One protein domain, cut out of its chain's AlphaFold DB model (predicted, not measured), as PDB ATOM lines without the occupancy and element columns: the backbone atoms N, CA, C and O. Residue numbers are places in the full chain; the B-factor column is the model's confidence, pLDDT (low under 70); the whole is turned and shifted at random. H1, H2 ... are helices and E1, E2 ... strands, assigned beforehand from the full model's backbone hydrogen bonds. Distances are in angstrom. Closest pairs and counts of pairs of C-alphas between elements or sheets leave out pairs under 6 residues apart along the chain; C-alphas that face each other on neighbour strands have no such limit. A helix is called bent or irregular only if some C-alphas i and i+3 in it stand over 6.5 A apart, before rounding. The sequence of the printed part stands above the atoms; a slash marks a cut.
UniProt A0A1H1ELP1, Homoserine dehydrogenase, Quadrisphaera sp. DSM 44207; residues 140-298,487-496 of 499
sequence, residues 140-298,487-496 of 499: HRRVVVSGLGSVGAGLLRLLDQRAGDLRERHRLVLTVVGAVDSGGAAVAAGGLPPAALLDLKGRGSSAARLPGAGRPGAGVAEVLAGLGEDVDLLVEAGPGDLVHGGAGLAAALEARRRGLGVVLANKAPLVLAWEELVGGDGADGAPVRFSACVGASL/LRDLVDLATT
ATOM      1  N   HIS A 140      30.631  40.169  21.472       94.56
ATOM      2  CA  HIS A 140      31.986  39.638  21.390       94.56
ATOM      3  C   HIS A 140      32.975  40.792  21.541       94.56
ATOM      4  O   HIS A 140      32.840  41.802  20.851       94.56
ATOM      5  N   ARG A 141      33.953  40.647  22.440       95.75
ATOM      6  CA  ARG A 141      35.057  41.602  22.593       95.75
ATOM      7  C   ARG A 141      36.402  40.901  22.577       95.75
ATOM      8  O   ARG A 141      36.582  39.853  23.196       95.75
ATOM      9  N   ARG A 142      37.352  41.517  21.892       97.62
ATOM     10  CA  ARG A 142      38.723  41.071  21.683       97.62
ATOM     11  C   ARG A 142      39.633  41.881  22.595       97.62
ATOM     12  O   ARG A 142      39.668  43.107  22.525       97.62
ATOM     13  N   VAL A 143      40.339  41.190  23.481       98.12
ATOM     14  CA  VAL A 143      41.069  41.794  24.598       98.12
ATOM     15  C   VAL A 143      42.564  41.544  24.450       98.12
ATOM     16  O   VAL A 143      42.992  40.410  24.221       98.12
ATOM     17  N   VAL A 144      43.367  42.588  24.631       98.44
ATOM     18  CA  VAL A 144      44.811  42.471  24.857       98.44
ATOM     19  C   VAL A 144      45.091  42.623  26.346       98.44
ATOM     20  O   VAL A 144      44.642  43.583  26.965       98.44
ATOM     21  N   VAL A 145      45.844  41.687  26.923       98.50
ATOM     22  CA  VAL A 145      46.289  41.741  28.321       98.50
ATOM     23  C   VAL A 145      47.781  42.060  28.359       98.50
ATOM     24  O   VAL A 145      48.611  41.219  28.014       98.50
ATOM     25  N   SER A 146      48.122  43.276  28.778       97.62
ATOM     26  CA  SER A 146      49.489  43.707  29.069       97.62
ATOM     27  C   SER A 146      49.798  43.463  30.540       97.62
ATOM     28  O   SER A 146      49.068  43.920  31.412       97.62
ATOM     29  N   GLY A 147      50.869  42.724  30.820       96.56
ATOM     30  CA  GLY A 147      51.244  42.312  32.167       96.56
ATOM     31  C   GLY A 147      50.584  40.997  32.577       96.56
ATOM     32  O   GLY A 147      49.409  40.939  32.924       96.56
ATOM     33  N   LEU A 148      51.375  39.921  32.600       96.00
ATOM     34  CA  LEU A 148      50.954  38.578  33.026       96.00
ATOM     35  C   LEU A 148      51.504  38.195  34.407       96.00
ATOM     36  O   LEU A 148      51.815  37.032  34.664       96.00
ATOM     37  N   GLY A 149      51.663  39.190  35.282       92.31
ATOM     38  CA  GLY A 149      51.980  38.982  36.693       92.31
ATOM     39  C   GLY A 149      50.789  38.413  37.470       92.31
ATOM     40  O   GLY A 149      49.899  37.771  36.911       92.31
ATOM     41  N   SER A 150      50.742  38.681  38.773       90.94
ATOM     42  CA  SER A 150      49.687  38.178  39.663       90.94
ATOM     43  C   SER A 150      48.274  38.579  39.207       90.94
ATOM     44  O   SER A 150      47.390  37.721  39.145       90.94
ATOM     45  N   VAL A 151      48.082  39.843  38.808       94.38
ATOM     46  CA  VAL A 151      46.794  40.380  38.333       94.38
ATOM     47  C   VAL A 151      46.409  39.808  36.969       94.38
ATOM     48  O   VAL A 151      45.318  39.262  36.834       94.38
ATOM     49  N   GLY A 152      47.295  39.869  35.969       96.88
ATOM     50  CA  GLY A 152      47.007  39.347  34.628       96.88
ATOM     51  C   GLY A 152      46.737  37.843  34.620       96.88
ATOM     52  O   GLY A 152      45.765  37.389  34.019       96.88
ATOM     53  N   ALA A 153      47.528  37.056  35.355       96.06
ATOM     54  CA  ALA A 153      47.257  35.630  35.538       96.06
ATOM     55  C   ALA A 153      45.948  35.388  36.314       96.06
ATOM     56  O   ALA A 153      45.208  34.455  36.006       96.06
ATOM     57  N   GLY A 154      45.632  36.233  37.300       96.44
ATOM     58  CA  GLY A 154      44.338  36.224  37.982       96.44
ATOM     59  C   GLY A 154      43.174  36.438  37.020       96.44
ATOM     60  O   GLY A 154      42.207  35.680  37.050       96.44
ATOM     61  N   LEU A 155      43.297  37.408  36.111       97.94
ATOM     62  CA  LEU A 155      42.282  37.692  35.103       97.94
ATOM     63  C   LEU A 155      42.101  36.502  34.157       97.94
ATOM     64  O   LEU A 155      40.971  36.087  33.931       97.94
ATOM     65  N   LEU A 156      43.191  35.921  33.644       97.81
ATOM     66  CA  LEU A 156      43.120  34.750  32.762       97.81
ATOM     67  C   LEU A 156      42.391  33.572  33.427       97.81
ATOM     68  O   LEU A 156      41.567  32.927  32.782       97.81
ATOM     69  N   ARG A 157      42.641  33.326  34.722       97.12
ATOM     70  CA  ARG A 157      41.914  32.312  35.508       97.12
ATOM     71  C   ARG A 157      40.429  32.635  35.623       97.12
ATOM     72  O   ARG A 157      39.600  31.753  35.430       97.12
ATOM     73  N   LEU A 158      40.086  33.887  35.923       96.69
ATOM     74  CA  LEU A 158      38.690  34.305  36.051       96.69
ATOM     75  C   LEU A 158      37.939  34.239  34.719       96.69
ATOM     76  O   LEU A 158      36.782  33.830  34.708       96.69
ATOM     77  N   LEU A 159      38.579  34.600  33.606       96.00
ATOM     78  CA  LEU A 159      37.980  34.497  32.275       96.00
ATOM     79  C   LEU A 159      37.634  33.047  31.926       96.00
ATOM     80  O   LEU A 159      36.549  32.800  31.409       96.00
ATOM     81  N   ASP A 160      38.512  32.100  32.258       92.88
ATOM     82  CA  ASP A 160      38.268  30.667  32.067       92.88
ATOM     83  C   ASP A 160      37.130  30.161  32.975       92.88
ATOM     84  O   ASP A 160      36.140  29.600  32.506       92.88
ATOM     85  N   GLN A 161      37.201  30.465  34.274       95.19
ATOM     86  CA  GLN A 161      36.230  30.008  35.275       95.19
ATOM     87  C   GLN A 161      34.832  30.616  35.107       95.19
ATOM     88  O   GLN A 161      33.837  29.990  35.470       95.19
ATOM     89  N   ARG A 162      34.740  31.856  34.611       94.94
ATOM     90  CA  ARG A 162      33.484  32.619  34.525       94.94
ATOM     91  C   ARG A 162      32.953  32.745  33.100       94.94
ATOM     92  O   ARG A 162      31.952  33.427  32.912       94.94
ATOM     93  N   ALA A 163      33.547  32.078  32.109       92.50
ATOM     94  CA  ALA A 163      33.097  32.147  30.715       92.50
ATOM     95  C   ALA A 163      31.598  31.821  30.549       92.50
ATOM     96  O   ALA A 163      30.892  32.519  29.820       92.50
ATOM     97  N   GLY A 164      31.101  30.796  31.257       90.62
ATOM     98  CA  GLY A 164      29.679  30.429  31.269       90.62
ATOM     99  C   GLY A 164      28.795  31.537  31.846       90.62
ATOM    100  O   GLY A 164      27.888  32.015  31.169       90.62
ATOM    101  N   ASP A 165      29.131  32.025  33.044       90.25
ATOM    102  CA  ASP A 165      28.423  33.134  33.701       90.25
ATOM    103  C   ASP A 165      28.402  34.407  32.836       90.25
ATOM    104  O   ASP A 165      27.367  35.064  32.730       90.25
ATOM    105  N   LEU A 166      29.525  34.761  32.200       93.69
ATOM    106  CA  LEU A 166      29.626  35.919  31.304       93.69
ATOM    107  C   LEU A 166      28.700  35.768  30.092       93.69
ATOM    108  O   LEU A 166      27.971  36.698  29.743       93.69
ATOM    109  N   ARG A 167      28.663  34.579  29.486       92.06
ATOM    110  CA  ARG A 167      27.806  34.291  28.330       92.06
ATOM    111  C   ARG A 167      26.320  34.278  28.692       92.06
ATOM    112  O   ARG A 167      25.496  34.773  27.920       92.06
ATOM    113  N   GLU A 168      25.973  33.692  29.832       86.81
ATOM    114  CA  GLU A 168      24.586  33.493  30.260       86.81
ATOM    115  C   GLU A 168      23.984  34.758  30.870       86.81
ATOM    116  O   GLU A 168      22.896  35.166  30.469       86.81
ATOM    117  N   ARG A 169      24.695  35.408  31.801       86.56
ATOM    118  CA  ARG A 169      24.174  36.554  32.565       86.56
ATOM    119  C   ARG A 169      24.468  37.897  31.918       86.56
ATOM    120  O   ARG A 169      23.665  38.811  32.044       86.56
ATOM    121  N   HIS A 170      25.614  38.017  31.248       87.62
ATOM    122  CA  HIS A 170      26.084  39.283  30.678       87.62
ATOM    123  C   HIS A 170      26.051  39.305  29.149       87.62
ATOM    124  O   HIS A 170      26.482  40.286  28.551       87.62
ATOM    125  N   ARG A 171      25.563  38.227  28.511       90.12
ATOM    126  CA  ARG A 171      25.543  38.062  27.048       90.12
ATOM    127  C   ARG A 171      26.906  38.354  26.407       90.12
ATOM    128  O   ARG A 171      26.964  38.827  25.279       90.12
ATOM    129  N   LEU A 172      28.003  38.066  27.108       94.38
ATOM    130  CA  LEU A 172      29.337  38.541  26.758       94.38
ATOM    131  C   LEU A 172      30.309  37.385  26.524       94.38
ATOM    132  O   LEU A 172      30.400  36.453  27.322       94.38
ATOM    133  N   VAL A 173      31.082  37.484  25.447       95.75
ATOM    134  CA  VAL A 173      32.233  36.629  25.158       95.75
ATOM    135  C   VAL A 173      33.476  37.507  25.069       95.75
ATOM    136  O   VAL A 173      33.593  38.343  24.176       95.75
ATOM    137  N   LEU A 174      34.412  37.294  25.993       96.94
ATOM    138  CA  LEU A 174      35.720  37.946  25.997       96.94
ATOM    139  C   LEU A 174      36.759  36.989  25.409       96.94
ATOM    140  O   LEU A 174      36.989  35.906  25.944       96.94
ATOM    141  N   THR A 175      37.395  37.384  24.312       97.81
ATOM    142  CA  THR A 175      38.439  36.606  23.642       97.81
ATOM    143  C   THR A 175      39.778  37.306  23.817       97.81
ATOM    144  O   THR A 175      39.980  38.400  23.300       97.81
ATOM    145  N   VAL A 176      40.715  36.677  24.527       98.38
ATOM    146  CA  VAL A 176      42.079  37.206  24.662       98.38
ATOM    147  C   VAL A 176      42.815  36.988  23.345       98.38
ATOM    148  O   VAL A 176      43.022  35.847  22.959       98.38
ATOM    149  N   VAL A 177      43.205  38.048  22.642       98.44
ATOM    150  CA  VAL A 177      43.866  37.967  21.319       98.44
ATOM    151  C   VAL A 177      45.350  38.318  21.375       98.44
ATOM    152  O   VAL A 177      46.113  37.928  20.490       98.44
ATOM    153  N   GLY A 178      45.769  38.997  22.445       98.38
ATOM    154  CA  GLY A 178      47.159  39.313  22.743       98.38
ATOM    155  C   GLY A 178      47.437  39.212  24.240       98.38
ATOM    156  O   GLY A 178      46.612  39.616  25.059       98.38
ATOM    157  N   ALA A 179      48.597  38.672  24.602       98.44
ATOM    158  CA  ALA A 179      49.048  38.564  25.985       98.44
ATOM    159  C   ALA A 179      50.534  38.935  26.061       98.44
ATOM    160  O   ALA A 179      51.347  38.301  25.390       98.44
ATOM    161  N   VAL A 180      50.885  39.960  26.839       98.31
ATOM    162  CA  VAL A 180      52.221  40.582  26.835       98.31
ATOM    163  C   VAL A 180      52.850  40.523  28.221       98.31
ATOM    164  O   VAL A 180      52.205  40.809  29.228       98.31
ATOM    165  N   ASP A 181      54.128  40.169  28.282       96.75
ATOM    166  CA  ASP A 181      54.946  40.203  29.491       96.75
ATOM    167  C   ASP A 181      56.372  40.690  29.192       96.75
ATOM    168  O   ASP A 181      56.693  41.072  28.070       96.75
ATOM    169  N   SER A 182      57.245  40.683  30.201       94.12
ATOM    170  CA  SER A 182      58.619  41.183  30.081       94.12
ATOM    171  C   SER A 182      59.499  40.425  29.075       94.12
ATOM    172  O   SER A 182      60.527  40.953  28.664       94.12
ATOM    173  N   GLY A 183      59.133  39.203  28.676       95.19
ATOM    174  CA  GLY A 183      59.858  38.409  27.679       95.19
ATOM    175  C   GLY A 183      59.330  38.545  26.246       95.19
ATOM    176  O   GLY A 183      59.934  37.993  25.321       95.19
ATOM    177  N   GLY A 184      58.217  39.252  26.043       97.50
ATOM    178  CA  GLY A 184      57.557  39.437  24.751       97.50
ATOM    179  C   GLY A 184      56.059  39.151  24.822       97.50
ATOM    180  O   GLY A 184      55.434  39.281  25.876       97.50
ATOM    181  N   ALA A 185      55.473  38.716  23.706       98.31
ATOM    182  CA  ALA A 185      54.028  38.533  23.594       98.31
ATOM    183  C   ALA A 185      53.617  37.189  22.988       98.31
ATOM    184  O   ALA A 185      54.377  36.562  22.259       98.31
ATOM    185  N   ALA A 186      52.379  36.773  23.233       98.62
ATOM    186  CA  ALA A 186      51.656  35.832  22.385       98.62
ATOM    187  C   ALA A 186      50.528  36.576  21.667       98.62
ATOM    188  O   ALA A 186      49.856  37.397  22.291       98.62
ATOM    189  N   VAL A 187      50.306  36.283  20.385       98.44
ATOM    190  CA  VAL A 187      49.234  36.891  19.583       98.44
ATOM    191  C   VAL A 187      48.562  35.824  18.726       98.44
ATOM    192  O   VAL A 187      49.236  35.105  17.989       98.44
ATOM    193  N   ALA A 188      47.235  35.730  18.804       97.00
ATOM    194  CA  ALA A 188      46.443  34.829  17.974       97.00
ATOM    195  C   ALA A 188      45.080  35.449  17.650       97.00
ATOM    196  O   ALA A 188      44.259  35.673  18.539       97.00
ATOM    197  N   ALA A 189      44.804  35.669  16.360       90.31
ATOM    198  CA  ALA A 189      43.553  36.285  15.915       90.31
ATOM    199  C   ALA A 189      42.305  35.455  16.281       90.31
ATOM    200  O   ALA A 189      41.242  36.024  16.527       90.31
ATOM    201  N   GLY A 190      42.429  34.126  16.364       91.00
ATOM    202  CA  GLY A 190      41.355  33.231  16.812       91.00
ATOM    203  C   GLY A 190      41.159  33.173  18.332       91.00
ATOM    204  O   GLY A 190      40.243  32.502  18.795       91.00
ATOM    205  N   GLY A 191      42.001  33.867  19.100       96.38
ATOM    206  CA  GLY A 191      42.039  33.794  20.554       96.38
ATOM    207  C   GLY A 191      43.178  32.922  21.079       96.38
ATOM    208  O   GLY A 191      43.585  31.930  20.474       96.38
ATOM    209  N   LEU A 192      43.701  33.320  22.232       97.62
ATOM    210  CA  LEU A 192      44.727  32.633  22.995       97.62
ATOM    211  C   LEU A 192      44.057  31.795  24.087       97.62
ATOM    212  O   LEU A 192      43.208  32.321  24.809       97.62
ATOM    213  N   PRO A 193      44.442  30.521  24.260       95.06
ATOM    214  CA  PRO A 193      43.909  29.686  25.330       95.06
ATOM    215  C   PRO A 193      44.450  30.155  26.696       95.06
ATOM    216  O   PRO A 193      45.660  30.032  26.932       95.06
ATOM    217  N   PRO A 194      43.598  30.643  27.626       95.56
ATOM    218  CA  PRO A 194      44.052  31.136  28.929       95.56
ATOM    219  C   PRO A 194      44.829  30.081  29.723       95.56
ATOM    220  O   PRO A 194      45.875  30.391  30.289       95.56
ATOM    221  N   ALA A 195      44.384  28.820  29.687       95.19
ATOM    222  CA  ALA A 195      45.053  27.704  30.356       95.19
ATOM    223  C   ALA A 195      46.515  27.518  29.906       95.19
ATOM    224  O   ALA A 195      47.398  27.355  30.740       95.19
ATOM    225  N   ALA A 196      46.812  27.627  28.604       96.50
ATOM    226  CA  ALA A 196      48.185  27.460  28.118       96.50
ATOM    227  C   ALA A 196      49.099  28.625  28.536       96.50
ATOM    228  O   ALA A 196      50.276  28.424  28.839       96.50
ATOM    229  N   LEU A 197      48.560  29.849  28.571       97.38
ATOM    230  CA  LEU A 197      49.283  31.018  29.080       97.38
ATOM    231  C   LEU A 197      49.583  30.868  30.578       97.38
ATOM    232  O   LEU A 197      50.700  31.150  31.014       97.38
ATOM    233  N   LEU A 198      48.610  30.387  31.354       96.69
ATOM    234  CA  LEU A 198      48.768  30.110  32.781       96.69
ATOM    235  C   LEU A 198      49.805  29.016  33.043       96.69
ATOM    236  O   LEU A 198      50.655  29.198  33.912       96.69
ATOM    237  N   ASP A 199      49.805  27.940  32.257       96.88
ATOM    238  CA  ASP A 199      50.793  26.862  32.354       96.88
ATOM    239  C   ASP A 199      52.220  27.352  32.080       96.88
ATOM    240  O   ASP A 199      53.157  26.990  32.797       96.88
ATOM    241  N   LEU A 200      52.405  28.206  31.065       96.56
ATOM    242  CA  LEU A 200      53.695  28.845  30.800       96.56
ATOM    243  C   LEU A 200      54.130  29.701  31.990       96.56
ATOM    244  O   LEU A 200      55.280  29.612  32.426       96.56
ATOM    245  N   LYS A 201      53.210  30.498  32.542       94.94
ATOM    246  CA  LYS A 201      53.496  31.384  33.673       94.94
ATOM    247  C   LYS A 201      53.810  30.628  34.956       94.94
ATOM    248  O   LYS A 201      54.765  30.993  35.635       94.94
ATOM    249  N   GLY A 202      53.106  29.534  35.232       93.75
ATOM    250  CA  GLY A 202      53.387  28.646  36.363       93.75
ATOM    251  C   GLY A 202      54.784  28.015  36.309       93.75
ATOM    252  O   GLY A 202      55.354  27.692  37.346       93.75
ATOM    253  N   ARG A 203      55.378  27.899  35.114       95.19
ATOM    254  CA  ARG A 203      56.756  27.416  34.895       95.19
ATOM    255  C   ARG A 203      57.797  28.542  34.840       95.19
ATOM    256  O   ARG A 203      58.935  28.290  34.452       95.19
ATOM    257  N   GLY A 204      57.414  29.783  35.145       93.75
ATOM    258  CA  GLY A 204      58.293  30.952  35.026       93.75
ATOM    259  C   GLY A 204      58.636  31.323  33.580       93.75
ATOM    260  O   GLY A 204      59.660  31.952  33.324       93.75
ATOM    261  N   SER A 205      57.814  30.912  32.609       96.44
ATOM    262  CA  SER A 205      58.032  31.188  31.190       96.44
ATOM    263  C   SER A 205      57.310  32.447  30.705       96.44
ATOM    264  O   SER A 205      56.348  32.928  31.311       96.44
ATOM    265  N   SER A 206      57.783  32.988  29.583       97.69
ATOM    266  CA  SER A 206      57.121  34.084  28.871       97.69
ATOM    267  C   SER A 206      56.018  33.550  27.954       97.69
ATOM    268  O   SER A 206      56.156  32.469  27.376       97.69
ATOM    269  N   ALA A 207      54.959  34.339  27.766       97.25
ATOM    270  CA  ALA A 207      53.944  34.134  26.737       97.25
ATOM    271  C   ALA A 207      54.566  34.039  25.335       97.25
ATOM    272  O   ALA A 207      54.072  33.286  24.500       97.25
ATOM    273  N   ALA A 208      55.715  34.683  25.103       97.88
ATOM    274  CA  ALA A 208      56.469  34.580  23.856       97.88
ATOM    275  C   ALA A 208      56.915  33.158  23.484       97.88
ATOM    276  O   ALA A 208      57.328  32.927  22.351       97.88
ATOM    277  N   ARG A 209      56.844  32.197  24.414       97.88
ATOM    278  CA  ARG A 209      57.147  30.787  24.141       97.88
ATOM    279  C   ARG A 209      55.927  29.956  23.745       97.88
ATOM    280  O   ARG A 209      56.074  28.753  23.547       97.88
ATOM    281  N   LEU A 210      54.741  30.559  23.630       97.69
ATOM    282  CA  LEU A 210      53.541  29.841  23.215       97.69
ATOM    283  C   LEU A 210      53.685  29.358  21.754       97.69
ATOM    284  O   LEU A 210      53.855  30.191  20.856       97.69
ATOM    285  N   PRO A 211      53.621  28.040  21.481       95.81
ATOM    286  CA  PRO A 211      53.809  27.513  20.131       95.81
ATOM    287  C   PRO A 211      52.811  28.104  19.129       95.81
ATOM    288  O   PRO A 211      51.614  28.163  19.396       95.81
ATOM    289  N   GLY A 212      53.308  28.559  17.976       95.12
ATOM    290  CA  GLY A 212      52.490  29.121  16.892       95.12
ATOM    291  C   GLY A 212      51.978  30.553  17.108       95.12
ATOM    292  O   GLY A 212      51.541  31.170  16.143       95.12
ATOM    293  N   ALA A 213      52.075  31.103  18.324       97.38
ATOM    294  CA  ALA A 213      51.574  32.441  18.665       97.38
ATOM    295  C   ALA A 213      52.638  33.370  19.284       97.38
ATOM    296  O   ALA A 213      52.418  34.576  19.382       97.38
ATOM    297  N   GLY A 214      53.777  32.828  19.717       97.75
ATOM    298  CA  GLY A 214      54.838  33.560  20.402       97.75
ATOM    299  C   GLY A 214      55.578  34.588  19.537       97.75
ATOM    300  O   GLY A 214      55.925  34.333  18.382       97.75
ATOM    301  N   ARG A 215      55.858  35.750  20.131       97.94
ATOM    302  CA  ARG A 215      56.581  36.902  19.579       97.94
ATOM    303  C   ARG A 215      57.628  37.380  20.604       97.94
ATOM    304  O   ARG A 215      57.326  38.237  21.438       97.94
ATOM    305  N   PRO A 216      58.838  36.791  20.618       97.69
ATOM    306  CA  PRO A 216      59.902  37.183  21.546       97.69
ATOM    307  C   PRO A 216      60.269  38.662  21.415       97.69
ATOM    308  O   PRO A 216      60.456  39.149  20.305       97.69
ATOM    309  N   GLY A 217      60.367  39.364  22.545       96.56
ATOM    310  CA  GLY A 217      60.721  40.787  22.592       96.56
ATOM    311  C   GLY A 217      59.628  41.768  22.149       96.56
ATOM    312  O   GLY A 217      59.803  42.967  22.349       96.56
ATOM    313  N   ALA A 218      58.502  41.292  21.605       96.88
ATOM    314  CA  ALA A 218      57.419  42.168  21.170       96.88
ATOM    315  C   ALA A 218      56.731  42.842  22.365       96.88
ATOM    316  O   ALA A 218      56.266  42.176  23.294       96.88
ATOM    317  N   GLY A 219      56.652  44.171  22.318       95.62
ATOM    318  CA  GLY A 219      55.970  44.984  23.320       95.62
ATOM    319  C   GLY A 219      54.481  45.169  23.024       95.62
ATOM    320  O   GLY A 219      53.991  44.884  21.933       95.62
ATOM    321  N   VAL A 220      53.749  45.721  23.991       95.25
ATOM    322  CA  VAL A 220      52.302  45.966  23.867       95.25
ATOM    323  C   VAL A 220      51.947  46.903  22.709       95.25
ATOM    324  O   VAL A 220      50.984  46.633  22.000       95.25
ATOM    325  N   ALA A 221      52.743  47.944  22.449       92.12
ATOM    326  CA  ALA A 221      52.508  48.855  21.327       92.12
ATOM    327  C   ALA A 221      52.603  48.138  19.967       92.12
ATOM    328  O   ALA A 221      51.752  48.337  19.103       92.12
ATOM    329  N   GLU A 222      53.591  47.253  19.801       94.56
ATOM    330  CA  GLU A 222      53.755  46.440  18.590       94.56
ATOM    331  C   GLU A 222      52.592  45.456  18.418       94.56
ATOM    332  O   GLU A 222      52.037  45.338  17.328       94.56
ATOM    333  N   VAL A 223      52.171  44.794  19.502       96.88
ATOM    334  CA  VAL A 223      51.021  43.876  19.493       96.88
ATOM    335  C   VAL A 223      49.740  44.598  19.100       96.88
ATOM    336  O   VAL A 223      49.010  44.126  18.230       96.88
ATOM    337  N   LEU A 224      49.471  45.753  19.714       95.19
ATOM    338  CA  LEU A 224      48.314  46.568  19.379       95.19
ATOM    339  C   LEU A 224      48.368  46.976  17.904       95.19
ATOM    340  O   LEU A 224      47.356  46.871  17.211       95.19
ATOM    341  N   ALA A 225      49.512  47.458  17.409       92.56
ATOM    342  CA  ALA A 225      49.671  47.862  16.012       92.56
ATOM    343  C   ALA A 225      49.436  46.692  15.041       92.56
ATOM    344  O   ALA A 225      48.702  46.844  14.070       92.56
ATOM    345  N   GLY A 226      49.991  45.514  15.340       94.19
ATOM    346  CA  GLY A 226      49.838  44.315  14.516       94.19
ATOM    347  C   GLY A 226      48.416  43.748  14.479       94.19
ATOM    348  O   GLY A 226      48.053  43.111  13.496       94.19
ATOM    349  N   LEU A 227      47.609  43.981  15.519       94.62
ATOM    350  CA  LEU A 227      46.200  43.576  15.559       94.62
ATOM    351  C   LEU A 227      45.267  44.543  14.814       94.62
ATOM    352  O   LEU A 227      44.179  44.138  14.430       94.62
ATOM    353  N   GLY A 228      45.657  45.803  14.592       91.00
ATOM    354  CA  GLY A 228      44.810  46.765  13.874       91.00
ATOM    355  C   GLY A 228      43.404  46.894  14.483       91.00
ATOM    356  O   GLY A 228      43.260  47.159  15.673       91.00
ATOM    357  N   GLU A 229      42.360  46.705  13.683       89.44
ATOM    358  CA  GLU A 229      40.962  46.788  14.141       89.44
ATOM    359  C   GLU A 229      40.482  45.521  14.878       89.44
ATOM    360  O   GLU A 229      39.410  45.516  15.470       89.44
ATOM    361  N   ASP A 230      41.293  44.457  14.927       92.06
ATOM    362  CA  ASP A 230      40.960  43.194  15.596       92.06
ATOM    363  C   ASP A 230      41.180  43.237  17.125       92.06
ATOM    364  O   ASP A 230      41.503  42.218  17.750       92.06
ATOM    365  N   VAL A 231      41.026  44.396  17.760       95.50
ATOM    366  CA  VAL A 231      41.093  44.563  19.218       95.50
ATOM    367  C   VAL A 231      40.093  45.625  19.656       95.50
ATOM    368  O   VAL A 231      40.019  46.688  19.055       95.50
ATOM    369  N   ASP A 232      39.355  45.339  20.727       95.19
ATOM    370  CA  ASP A 232      38.357  46.248  21.297       95.19
ATOM    371  C   ASP A 232      38.837  46.860  22.622       95.19
ATOM    372  O   ASP A 232      38.522  48.005  22.944       95.19
ATOM    373  N   LEU A 233      39.570  46.072  23.420       96.75
ATOM    374  CA  LEU A 233      39.891  46.393  24.810       96.75
ATOM    375  C   LEU A 233      41.370  46.134  25.130       96.75
ATOM    376  O   LEU A 233      41.917  45.083  24.786       96.75
ATOM    377  N   LEU A 234      41.990  47.057  25.866       97.94
ATOM    378  CA  LEU A 234      43.295  46.881  26.503       97.94
ATOM    379  C   LEU A 234      43.119  46.735  28.017       97.94
ATOM    380  O   LEU A 234      42.530  47.595  28.666       97.94
ATOM    381  N   VAL A 235      43.711  45.693  28.591       98.50
ATOM    382  CA  VAL A 235      43.988  45.596  30.027       98.50
ATOM    383  C   VAL A 235      45.459  45.919  30.252       98.50
ATOM    384  O   VAL A 235      46.320  45.200  29.748       98.50
ATOM    385  N   GLU A 236      45.754  46.962  31.023       97.75
ATOM    386  CA  GLU A 236      47.117  47.310  31.435       97.75
ATOM    387  C   GLU A 236      47.333  46.943  32.910       97.75
ATOM    388  O   GLU A 236      46.840  47.605  33.826       97.75
ATOM    389  N   ALA A 237      48.057  45.850  33.131       96.69
ATOM    390  CA  ALA A 237      48.443  45.305  34.429       96.69
ATOM    391  C   ALA A 237      49.965  45.070  34.507       96.69
ATOM    392  O   ALA A 237      50.430  44.145  35.183       96.69
ATOM    393  N   GLY A 238      50.739  45.867  33.765       93.25
ATOM    394  CA  GLY A 238      52.191  45.878  33.821       93.25
ATOM    395  C   GLY A 238      52.722  46.472  35.133       93.25
ATOM    396  O   GLY A 238      51.955  46.990  35.950       93.25
ATOM    397  N   PRO A 239      54.045  46.397  35.360       88.31
ATOM    398  CA  PRO A 239      54.669  47.054  36.502       88.31
ATOM    399  C   PRO A 239      54.447  48.572  36.438       88.31
ATOM    400  O   PRO A 239      54.472  49.176  35.362       88.31
ATOM    401  N   GLY A 240      54.224  49.185  37.599       86.06
ATOM    402  CA  GLY A 240      54.050  50.629  37.708       86.06
ATOM    403  C   GLY A 240      55.387  51.359  37.767       86.06
ATOM    404  O   GLY A 240      56.231  51.027  38.590       86.06
ATOM    405  N   ASP A 241      55.548  52.381  36.929       89.69
ATOM    406  CA  ASP A 241      56.662  53.329  36.977       89.69
ATOM    407  C   ASP A 241      56.096  54.720  37.273       89.69
ATOM    408  O   ASP A 241      55.619  55.412  36.378       89.69
ATOM    409  N   LEU A 242      56.100  55.113  38.548       88.69
ATOM    410  CA  LEU A 242      55.532  56.392  38.988       88.69
ATOM    411  C   LEU A 242      56.362  57.612  38.554       88.69
ATOM    412  O   LEU A 242      55.927  58.733  38.795       88.69
ATOM    413  N   VAL A 243      57.534  57.415  37.940       88.06
ATOM    414  CA  VAL A 243      58.431  58.501  37.524       88.06
ATOM    415  C   VAL A 243      58.335  58.734  36.020       88.06
ATOM    416  O   VAL A 243      58.162  59.870  35.583       88.06
ATOM    417  N   HIS A 244      58.434  57.673  35.220       90.69
ATOM    418  CA  HIS A 244      58.462  57.771  33.758       90.69
ATOM    419  C   HIS A 244      57.243  57.140  33.073       90.69
ATOM    420  O   HIS A 244      57.101  57.259  31.856       90.69
ATOM    421  N   GLY A 245      56.377  56.431  33.803       87.44
ATOM    422  CA  GLY A 245      55.180  55.758  33.277       87.44
ATOM    423  C   GLY A 245      55.458  54.490  32.460       87.44
ATOM    424  O   GLY A 245      54.618  53.586  32.403       87.44
ATOM    425  N   GLY A 246      56.643  54.399  31.851       90.38
ATOM    426  CA  GLY A 246      57.137  53.234  31.126       90.38
ATOM    427  C   GLY A 246      56.232  52.795  29.969       90.38
ATOM    428  O   GLY A 246      55.473  53.574  29.386       90.38
ATOM    429  N   ALA A 247      56.307  51.506  29.631       91.12
ATOM    430  CA  ALA A 247      55.517  50.925  28.546       91.12
ATOM    431  C   ALA A 247      54.002  50.949  28.824       91.12
ATOM    432  O   ALA A 247      53.220  51.041  27.880       91.12
ATOM    433  N   GLY A 248      53.591  50.887  30.097       92.44
ATOM    434  CA  GLY A 248      52.180  50.878  30.489       92.44
ATOM    435  C   GLY A 248      51.467  52.187  30.150       92.44
ATOM    436  O   GLY A 248      50.399  52.163  29.539       92.44
ATOM    437  N   LEU A 249      52.084  53.334  30.463       95.06
ATOM    438  CA  LEU A 249      51.536  54.646  30.102       95.06
ATOM    439  C   LEU A 249      51.440  54.821  28.580       95.06
ATOM    440  O   LEU A 249      50.382  55.187  28.069       95.06
ATOM    441  N   ALA A 250      52.514  54.504  27.851       94.12
ATOM    442  CA  ALA A 250      52.525  54.607  26.392       94.12
ATOM    443  C   ALA A 250      51.428  53.742  25.742       94.12
ATOM    444  O   ALA A 250      50.754  54.185  24.815       94.12
ATOM    445  N   ALA A 251      51.207  52.530  26.260       94.06
ATOM    446  CA  ALA A 251      50.161  51.631  25.784       94.06
ATOM    447  C   ALA A 251      48.752  52.167  26.042       94.06
ATOM    448  O   ALA A 251      47.903  52.102  25.155       94.06
ATOM    449  N   ALA A 252      48.505  52.699  27.242       94.62
ATOM    450  CA  ALA A 252      47.211  53.261  27.612       94.62
ATOM    451  C   ALA A 252      46.849  54.469  26.734       94.62
ATOM    452  O   ALA A 252      45.733  54.540  26.219       94.62
ATOM    453  N   LEU A 253      47.806  55.375  26.502       93.38
ATOM    454  CA  LEU A 253      47.622  56.535  25.625       93.38
ATOM    455  C   LEU A 253      47.373  56.118  24.171       93.38
ATOM    456  O   LEU A 253      46.465  56.638  23.527       93.38
ATOM    457  N   GLU A 254      48.130  55.147  23.658       92.00
ATOM    458  CA  GLU A 254      47.943  54.637  22.297       92.00
ATOM    459  C   GLU A 254      46.585  53.941  22.121       92.00
ATOM    460  O   GLU A 254      45.895  54.160  21.124       92.00
ATOM    461  N   ALA A 255      46.163  53.136  23.098       92.81
ATOM    462  CA  ALA A 255      44.851  52.498  23.089       92.81
ATOM    463  C   ALA A 255      43.722  53.540  23.093       92.81
ATOM    464  O   ALA A 255      42.798  53.444  22.285       92.81
ATOM    465  N   ARG A 256      43.842  54.585  23.924       89.50
ATOM    466  CA  ARG A 256      42.902  55.715  23.965       89.50
ATOM    467  C   ARG A 256      42.850  56.453  22.624       89.50
ATOM    468  O   ARG A 256      41.760  56.682  22.109       89.50
ATOM    469  N   ARG A 257      44.008  56.747  22.014       89.38
ATOM    470  CA  ARG A 257      44.122  57.392  20.688       89.38
ATOM    471  C   ARG A 257      43.423  56.594  19.585       89.38
ATOM    472  O   ARG A 257      42.952  57.168  18.608       89.38
ATOM    473  N   ARG A 258      43.363  55.271  19.733       89.38
ATOM    474  CA  ARG A 258      42.696  54.349  18.805       89.38
ATOM    475  C   ARG A 258      41.222  54.098  19.110       89.38
ATOM    476  O   ARG A 258      40.597  53.328  18.391       89.38
ATOM    477  N   GLY A 259      40.677  54.700  20.166       89.56
ATOM    478  CA  GLY A 259      39.294  54.469  20.580       89.56
ATOM    479  C   GLY A 259      39.055  53.091  21.205       89.56
ATOM    480  O   GLY A 259      37.919  52.627  21.214       89.56
ATOM    481  N   LEU A 260      40.093  52.432  21.730       92.38
ATOM    482  CA  LEU A 260      39.943  51.180  22.476       92.38
ATOM    483  C   LEU A 260      39.482  51.471  23.906       92.38
ATOM    484  O   LEU A 260      39.930  52.440  24.522       92.38
ATOM    485  N   GLY A 261      38.643  50.601  24.469       94.19
ATOM    486  CA  GLY A 261      38.354  50.655  25.903       94.19
ATOM    487  C   GLY A 261      39.590  50.247  26.706       94.19
ATOM    488  O   GLY A 261      40.258  49.268  26.367       94.19
ATOM    489  N   VAL A 262      39.908  50.981  27.772       96.50
ATOM    490  CA  VAL A 262      41.114  50.727  28.577       96.50
ATOM    491  C   VAL A 262      40.727  50.397  30.010       96.50
ATOM    492  O   VAL A 262      40.021  51.166  30.659       96.50
ATOM    493  N   VAL A 263      41.228  49.274  30.521       97.81
ATOM    494  CA  VAL A 263      41.142  48.900  31.934       97.81
ATOM    495  C   VAL A 263      42.538  48.925  32.541       97.81
ATOM    496  O   VAL A 263      43.411  48.157  32.140       97.81
ATOM    497  N   LEU A 264      42.751  49.795  33.521       97.50
ATOM    498  CA  LEU A 264      44.017  49.940  34.226       97.50
ATOM    499  C   LEU A 264      43.978  49.190  35.563       97.50
ATOM    500  O   LEU A 264      43.090  49.387  36.391       97.50
ATOM    501  N   ALA A 265      44.984  48.351  35.786       96.06
ATOM    502  CA  ALA A 265      45.419  47.910  37.111       96.06
ATOM    503  C   ALA A 265      46.756  48.563  37.508       96.06
ATOM    504  O   ALA A 265      47.118  48.594  38.686       96.06
ATOM    505  N   ASN A 266      47.472  49.125  36.536       94.81
ATOM    506  CA  ASN A 266      48.645  49.956  36.747       94.81
ATOM    507  C   ASN A 266      48.243  51.384  37.145       94.81
ATOM    508  O   ASN A 266      47.481  52.046  36.444       94.81
ATOM    509  N   LYS A 267      48.769  51.862  38.276       94.50
ATOM    510  CA  LYS A 267      48.441  53.182  38.842       94.50
ATOM    511  C   LYS A 267      49.233  54.323  38.198       94.50
ATOM    512  O   LYS A 267      48.776  55.460  38.234       94.50
ATOM    513  N   ALA A 268      50.397  54.040  37.610       93.81
ATOM    514  CA  ALA A 268      51.280  55.073  37.069       93.81
ATOM    515  C   ALA A 268      50.620  55.955  35.993       93.81
ATOM    516  O   ALA A 268      50.745  57.176  36.093       93.81
ATOM    517  N   PRO A 269      49.852  55.407  35.029       95.25
ATOM    518  CA  PRO A 269      49.190  56.238  34.033       95.25
ATOM    519  C   PRO A 269      48.193  57.241  34.635       95.25
ATOM    520  O   PRO A 269      48.088  58.360  34.147       95.25
ATOM    521  N   LEU A 270      47.511  56.878  35.729       94.06
ATOM    522  CA  LEU A 270      46.539  57.752  36.402       94.06
ATOM    523  C   LEU A 270      47.198  58.932  37.115       94.06
ATOM    524  O   LEU A 270      46.581  59.982  37.239       94.06
ATOM    525  N   VAL A 271      48.428  58.755  37.597       91.88
ATOM    526  CA  VAL A 271      49.185  59.820  38.268       91.88
ATOM    527  C   VAL A 271      49.827  60.755  37.249       91.88
ATOM    528  O   VAL A 271      49.844  61.963  37.452       91.88
ATOM    529  N   LEU A 272      50.367  60.198  36.164       92.94
ATOM    530  CA  LEU A 272      51.217  60.937  35.229       92.94
ATOM    531  C   LEU A 272      50.461  61.565  34.054       92.94
ATOM    532  O   LEU A 272      50.960  62.524  33.476       92.94
ATOM    533  N   ALA A 273      49.303  61.020  33.679       92.56
ATOM    534  CA  ALA A 273      48.567  61.433  32.484       92.56
ATOM    535  C   ALA A 273      47.050  61.344  32.697       92.56
ATOM    536  O   ALA A 273      46.313  60.756  31.899       92.56
ATOM    537  N   TRP A 274      46.577  61.869  33.833       92.00
ATOM    538  CA  TRP A 274      45.153  61.839  34.148       92.00
ATOM    539  C   TRP A 274      44.320  62.522  33.056       92.00
ATOM    540  O   TRP A 274      43.301  61.974  32.641       92.00
ATOM    541  N   GLU A 275      44.705  63.719  32.612       88.75
ATOM    542  CA  GLU A 275      43.908  64.519  31.673       88.75
ATOM    543  C   GLU A 275      43.758  63.825  30.320       88.75
ATOM    544  O   GLU A 275      42.652  63.666  29.804       88.75
ATOM    545  N   GLU A 276      44.866  63.311  29.800       89.56
ATOM    546  CA  GLU A 276      44.934  62.626  28.519       89.56
ATOM    547  C   GLU A 276      44.148  61.307  28.522       89.56
ATOM    548  O   GLU A 276      43.571  60.914  27.504       89.56
ATOM    549  N   LEU A 277      44.100  60.607  29.661       89.69
ATOM    550  CA  LEU A 277      43.413  59.321  29.778       89.69
ATOM    551  C   LEU A 277      41.951  59.466  30.202       89.69
ATOM    552  O   LEU A 277      41.074  58.820  29.628       89.69
ATOM    553  N   VAL A 278      41.681  60.296  31.204       87.62
ATOM    554  CA  VAL A 278      40.405  60.353  31.930       87.62
ATOM    555  C   VAL A 278      39.773  61.749  31.906       87.62
ATOM    556  O   VAL A 278      38.550  61.834  31.913       87.62
ATOM    557  N   GLY A 279      40.566  62.827  31.912       68.00
ATOM    558  CA  GLY A 279      40.098  64.200  32.169       68.00
ATOM    559  C   GLY A 279      39.461  64.966  31.003       68.00
ATOM    560  O   GLY A 279      38.922  66.045  31.219       68.00
ATOM    561  N   GLY A 280      39.415  64.409  29.794       58.94
ATOM    562  CA  GLY A 280      38.690  65.030  28.681       58.94
ATOM    563  C   GLY A 280      37.165  64.879  28.777       58.94
ATOM    564  O   GLY A 280      36.647  63.794  28.518       58.94
ATOM    565  N   ASP A 281      36.440  65.980  29.005       44.09
ATOM    566  CA  ASP A 281      34.970  66.104  28.852       44.09
ATOM    567  C   ASP A 281      34.489  66.056  27.374       44.09
ATOM    568  O   ASP A 281      33.376  66.459  27.033       44.09
ATOM    569  N   GLY A 282      35.312  65.539  26.460       47.44
ATOM    570  CA  GLY A 282      34.949  65.319  25.062       47.44
ATOM    571  C   GLY A 282      34.370  63.921  24.864       47.44
ATOM    572  O   GLY A 282      35.061  62.929  25.083       47.44
ATOM    573  N   ALA A 283      33.122  63.844  24.405       48.19
ATOM    574  CA  ALA A 283      32.350  62.625  24.150       48.19
ATOM    575  C   ALA A 283      32.934  61.659  23.087       48.19
ATOM    576  O   ALA A 283      32.292  60.669  22.755       48.19
ATOM    577  N   ASP A 284      34.152  61.887  22.590       53.72
ATOM    578  CA  ASP A 284      34.669  61.245  21.374       53.72
ATOM    579  C   ASP A 284      35.683  60.106  21.627       53.72
ATOM    580  O   ASP A 284      36.412  59.706  20.720       53.72
ATOM    581  N   GLY A 285      35.756  59.541  22.843       62.62
ATOM    582  CA  GLY A 285      36.713  58.464  23.159       62.62
ATOM    583  C   GLY A 285      36.188  57.363  24.086       62.62
ATOM    584  O   GLY A 285      35.545  57.638  25.099       62.62
ATOM    585  N   ALA A 286      36.556  56.108  23.801       73.50
ATOM    586  CA  ALA A 286      36.147  54.927  24.571       73.50
ATOM    587  C   ALA A 286      36.602  54.973  26.046       73.50
ATOM    588  O   ALA A 286      37.788  55.192  26.302       73.50
ATOM    589  N   PRO A 287      35.699  54.772  27.026       83.12
ATOM    590  CA  PRO A 287      35.965  55.079  28.428       83.12
ATOM    591  C   PRO A 287      37.153  54.305  29.021       83.12
ATOM    592  O   PRO A 287      37.408  53.151  28.677       83.12
ATOM    593  N   VAL A 288      37.843  54.945  29.971       92.81
ATOM    594  CA  VAL A 288      38.885  54.317  30.794       92.81
ATOM    595  C   VAL A 288      38.286  53.900  32.137       92.81
ATOM    596  O   VAL A 288      37.552  54.659  32.780       92.81
ATOM    597  N   ARG A 289      38.598  52.680  32.569       95.00
ATOM    598  CA  ARG A 289      38.243  52.126  33.877       95.00
ATOM    599  C   ARG A 289      39.498  51.734  34.641       95.00
ATOM    600  O   ARG A 289      40.518  51.410  34.044       95.00
ATOM    601  N   PHE A 290      39.441  51.833  35.960       96.00
ATOM    602  CA  PHE A 290      40.615  51.702  36.821       96.00
ATOM    603  C   PHE A 290      40.249  51.283  38.248       96.00
ATOM    604  O   PHE A 290      40.927  51.635  39.213       96.00
ATOM    605  N   SER A 291      39.164  50.530  38.413       93.94
ATOM    606  CA  SER A 291      38.700  50.085  39.727       93.94
ATOM    607  C   SER A 291      39.790  49.348  40.507       93.94
ATOM    608  O   SER A 291      39.957  49.555  41.706       93.94
ATOM    609  N   ALA A 292      40.583  48.533  39.806       93.88
ATOM    610  CA  ALA A 292      41.686  47.765  40.375       93.88
ATOM    611  C   ALA A 292      42.789  48.639  41.004       93.88
ATOM    612  O   ALA A 292      43.519  48.170  41.879       93.88
ATOM    613  N   CYS A 293      42.905  49.906  40.597       94.44
ATOM    614  CA  CYS A 293      43.924  50.824  41.091       94.44
ATOM    615  C   CYS A 293      43.630  51.363  42.499       94.44
ATOM    616  O   CYS A 293      44.572  51.789  43.164       94.44
ATOM    617  N   VAL A 294      42.378  51.322  42.983       93.25
ATOM    618  CA  VAL A 294      41.970  51.921  44.270       93.25
ATOM    619  C   VAL A 294      41.172  50.926  45.120       93.25
ATOM    620  O   VAL A 294      39.946  50.858  45.064       93.25
ATOM    621  N   GLY A 295      41.878  50.182  45.975       85.25
ATOM    622  CA  GLY A 295      41.258  49.250  46.928       85.25
ATOM    623  C   GLY A 295      40.996  47.840  46.384       85.25
ATOM    624  O   GLY A 295      40.216  47.103  46.984       85.25
ATOM    625  N   ALA A 296      41.669  47.440  45.298       86.25
ATOM    626  CA  ALA A 296      41.519  46.121  44.678       86.25
ATOM    627  C   ALA A 296      40.051  45.828  44.307       86.25
ATOM    628  O   ALA A 296      39.497  46.533  43.468       86.25
ATOM    629  N   SER A 297      39.410  44.808  44.893       85.06
ATOM    630  CA  SER A 297      37.992  44.510  44.618       85.06
ATOM    631  C   SER A 297      37.009  45.462  45.296       85.06
ATOM    632  O   SER A 297      35.864  45.544  44.835       85.06
ATOM    633  N   LEU A 298      37.434  46.174  46.353       92.25
ATOM    634  CA  LEU A 298      36.599  47.141  47.059       92.25
ATOM    635  C   LEU A 298      36.141  48.187  46.036       92.25
ATOM    636  O   LEU A 298      36.990  48.811  45.396       92.25
ATOM    637  N   LEU A 487      38.045  42.398  35.749       97.25
ATOM    638  CA  LEU A 487      36.951  41.717  35.054       97.25
ATOM    639  C   LEU A 487      35.638  42.512  35.130       97.25
ATOM    640  O   LEU A 487      34.934  42.608  34.129       97.25
ATOM    641  N   ARG A 488      35.313  43.098  36.289       95.12
ATOM    642  CA  ARG A 488      34.139  43.969  36.450       95.12
ATOM    643  C   ARG A 488      34.196  45.148  35.480       95.12
ATOM    644  O   ARG A 488      33.217  45.407  34.789       95.12
ATOM    645  N   ASP A 489      35.347  45.803  35.394       95.62
ATOM    646  CA  ASP A 489      35.570  46.937  34.501       95.62
ATOM    647  C   ASP A 489      35.495  46.532  33.019       95.62
ATOM    648  O   ASP A 489      34.918  47.256  32.211       95.62
ATOM    649  N   LEU A 490      36.007  45.350  32.654       96.19
ATOM    650  CA  LEU A 490      35.849  44.795  31.305       96.19
ATOM    651  C   LEU A 490      34.380  44.553  30.954       96.19
ATOM    652  O   LEU A 490      33.965  44.869  29.842       96.19
ATOM    653  N   VAL A 491      33.594  43.994  31.879       94.69
ATOM    654  CA  VAL A 491      32.155  43.781  31.679       94.69
ATOM    655  C   VAL A 491      31.441  45.120  31.507       94.69
ATOM    656  O   VAL A 491      30.640  45.254  30.583       94.69
ATOM    657  N   ASP A 492      31.754  46.116  32.337       91.62
ATOM    658  CA  ASP A 492      31.172  47.458  32.240       91.62
ATOM    659  C   ASP A 492      31.469  48.096  30.874       91.62
ATOM    660  O   ASP A 492      30.549  48.488  30.159       91.62
ATOM    661  N   LEU A 493      32.733  48.097  30.437       91.31
ATOM    662  CA  LEU A 493      33.119  48.624  29.122       91.31
ATOM    663  C   LEU A 493      32.513  47.840  27.956       91.31
ATOM    664  O   LEU A 493      32.162  48.420  26.933       91.31
ATOM    665  N   ALA A 494      32.400  46.520  28.084       90.50
ATOM    666  CA  ALA A 494      31.900  45.681  27.008       90.50
ATOM    667  C   ALA A 494      30.386  45.813  26.797       90.50
ATOM    668  O   ALA A 494      29.928  45.676  25.658       90.50
ATOM    669  N   THR A 495      29.633  46.039  27.880       82.31
ATOM    670  CA  THR A 495      28.159  46.043  27.895       82.31
ATOM    671  C   THR A 495      27.543  47.439  27.849       82.31
ATOM    672  O   THR A 495      26.378  47.575  27.480       82.31
ATOM    673  N   THR A 496      28.308  48.488  28.154       70.62
ATOM    674  CA  THR A 496      27.854  49.865  27.941       70.62
ATOM    675  C   THR A 496      28.001  50.200  26.456       70.62
ATOM    676  O   THR A 496      29.108  50.166  25.922       70.62
TER     677      THR A 496
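Overview. This is residues 140 to 298 and 487 to 496 of the 499 residues of the protein "Homoserine dehydrogenase" of Quadrisphaera sp. DSM 44207 (UniProt A0A1H1ELP1). A twisted sheet of six strands forms the middle of three layers, with H1 and H7 over one face and H3 and H4 over the other. H2 packs alongside H1 near one end of the domain, while H5 and H6 pack on H4 toward the other end. The printed part has 169 residues, with seven named helices and six named strands in the order E1 H1 E2 E3 H2 E4 H3 E5 H4 E6 H5 H6 H7; the mixed sheet runs E4 E3 E2 E1 E5 E6, and the class is mixed, helices and strands. The whole is compact and rounded, with a radius of gyration of the C-alphas of 14.8 A and spans of 43 by 39 by 32 A.

Along the chain. Find C-alpha 140 at (31.986, 39.638, 21.390), where E1, residues 140 to 146, begins its 19.5 A. H1, residues 150 to 169, covers 26.5 A and is irregular: C-alphas 161 and 164 are 7.7 A apart. E2, residues 172 to 181, covers 25.8 A and bends by 54 degrees at residue 177. Next come E3, 184 to 187; H2, 194 to 202; E4, 214 to 216; H3, 220 to 227; and E5, 233 to 236. H4, residues 246 to 257, covers 17.2 A; then follow E6, 261 to 264; H5, 268 to 272; and H6, 274 to 279. H7, residues 487 to 495, ends at C-alpha 495, (28.159, 46.043, 27.895).

Arrangement. Look first at E1, parallel to E2, with N 143 and O 175 at 2.8 A, and to E5, with N 146 and O 235 at 2.8 A. E5 and E6 are parallel, with N 263 and O 234 at 2.8 A. The hairpin E2 and E3 is antiparallel, with N 186 and O 179 at 2.8 A, as are E3 and E4, with N 215 and O 185 at 2.7 A. E1, H1, E2 and E5, H4, E6 are strand-helix-strand units, two parallel neighbour strands with a helix between them along the chain, each with a right-handed crossover. H1 runs along the strands at a height over the sheet of 9.4 A; H3 and H4 are on the opposite face. With residues 153 to 160 alone, H1 touches H2, opposite ways at a shallow tilt of 20 degrees; C-alphas 156 and 194 are closest, 5.3 A. H4 is the hub: its closest C-alphas are 251 to 221 of H3, 5.8 A; 249 to 269 of H5, 4.8 A; and 253 to 277 of H6, 6.5 A. Every O i to N i+4 pair is within hydrogen-bond range in H2 to H7, and 14 of 16 in H1.

Size, cuts and confidence. The two C-alphas farthest apart are those of Arg 203 and Gly 282, 44.8 A. Residues 299 to 486 are not printed, and C-alphas 298 and 487 are 13.2 A apart across the cut. Of the links printed whole, H2 to E4 is long. Residues 279 to 285 have pLDDT under 70.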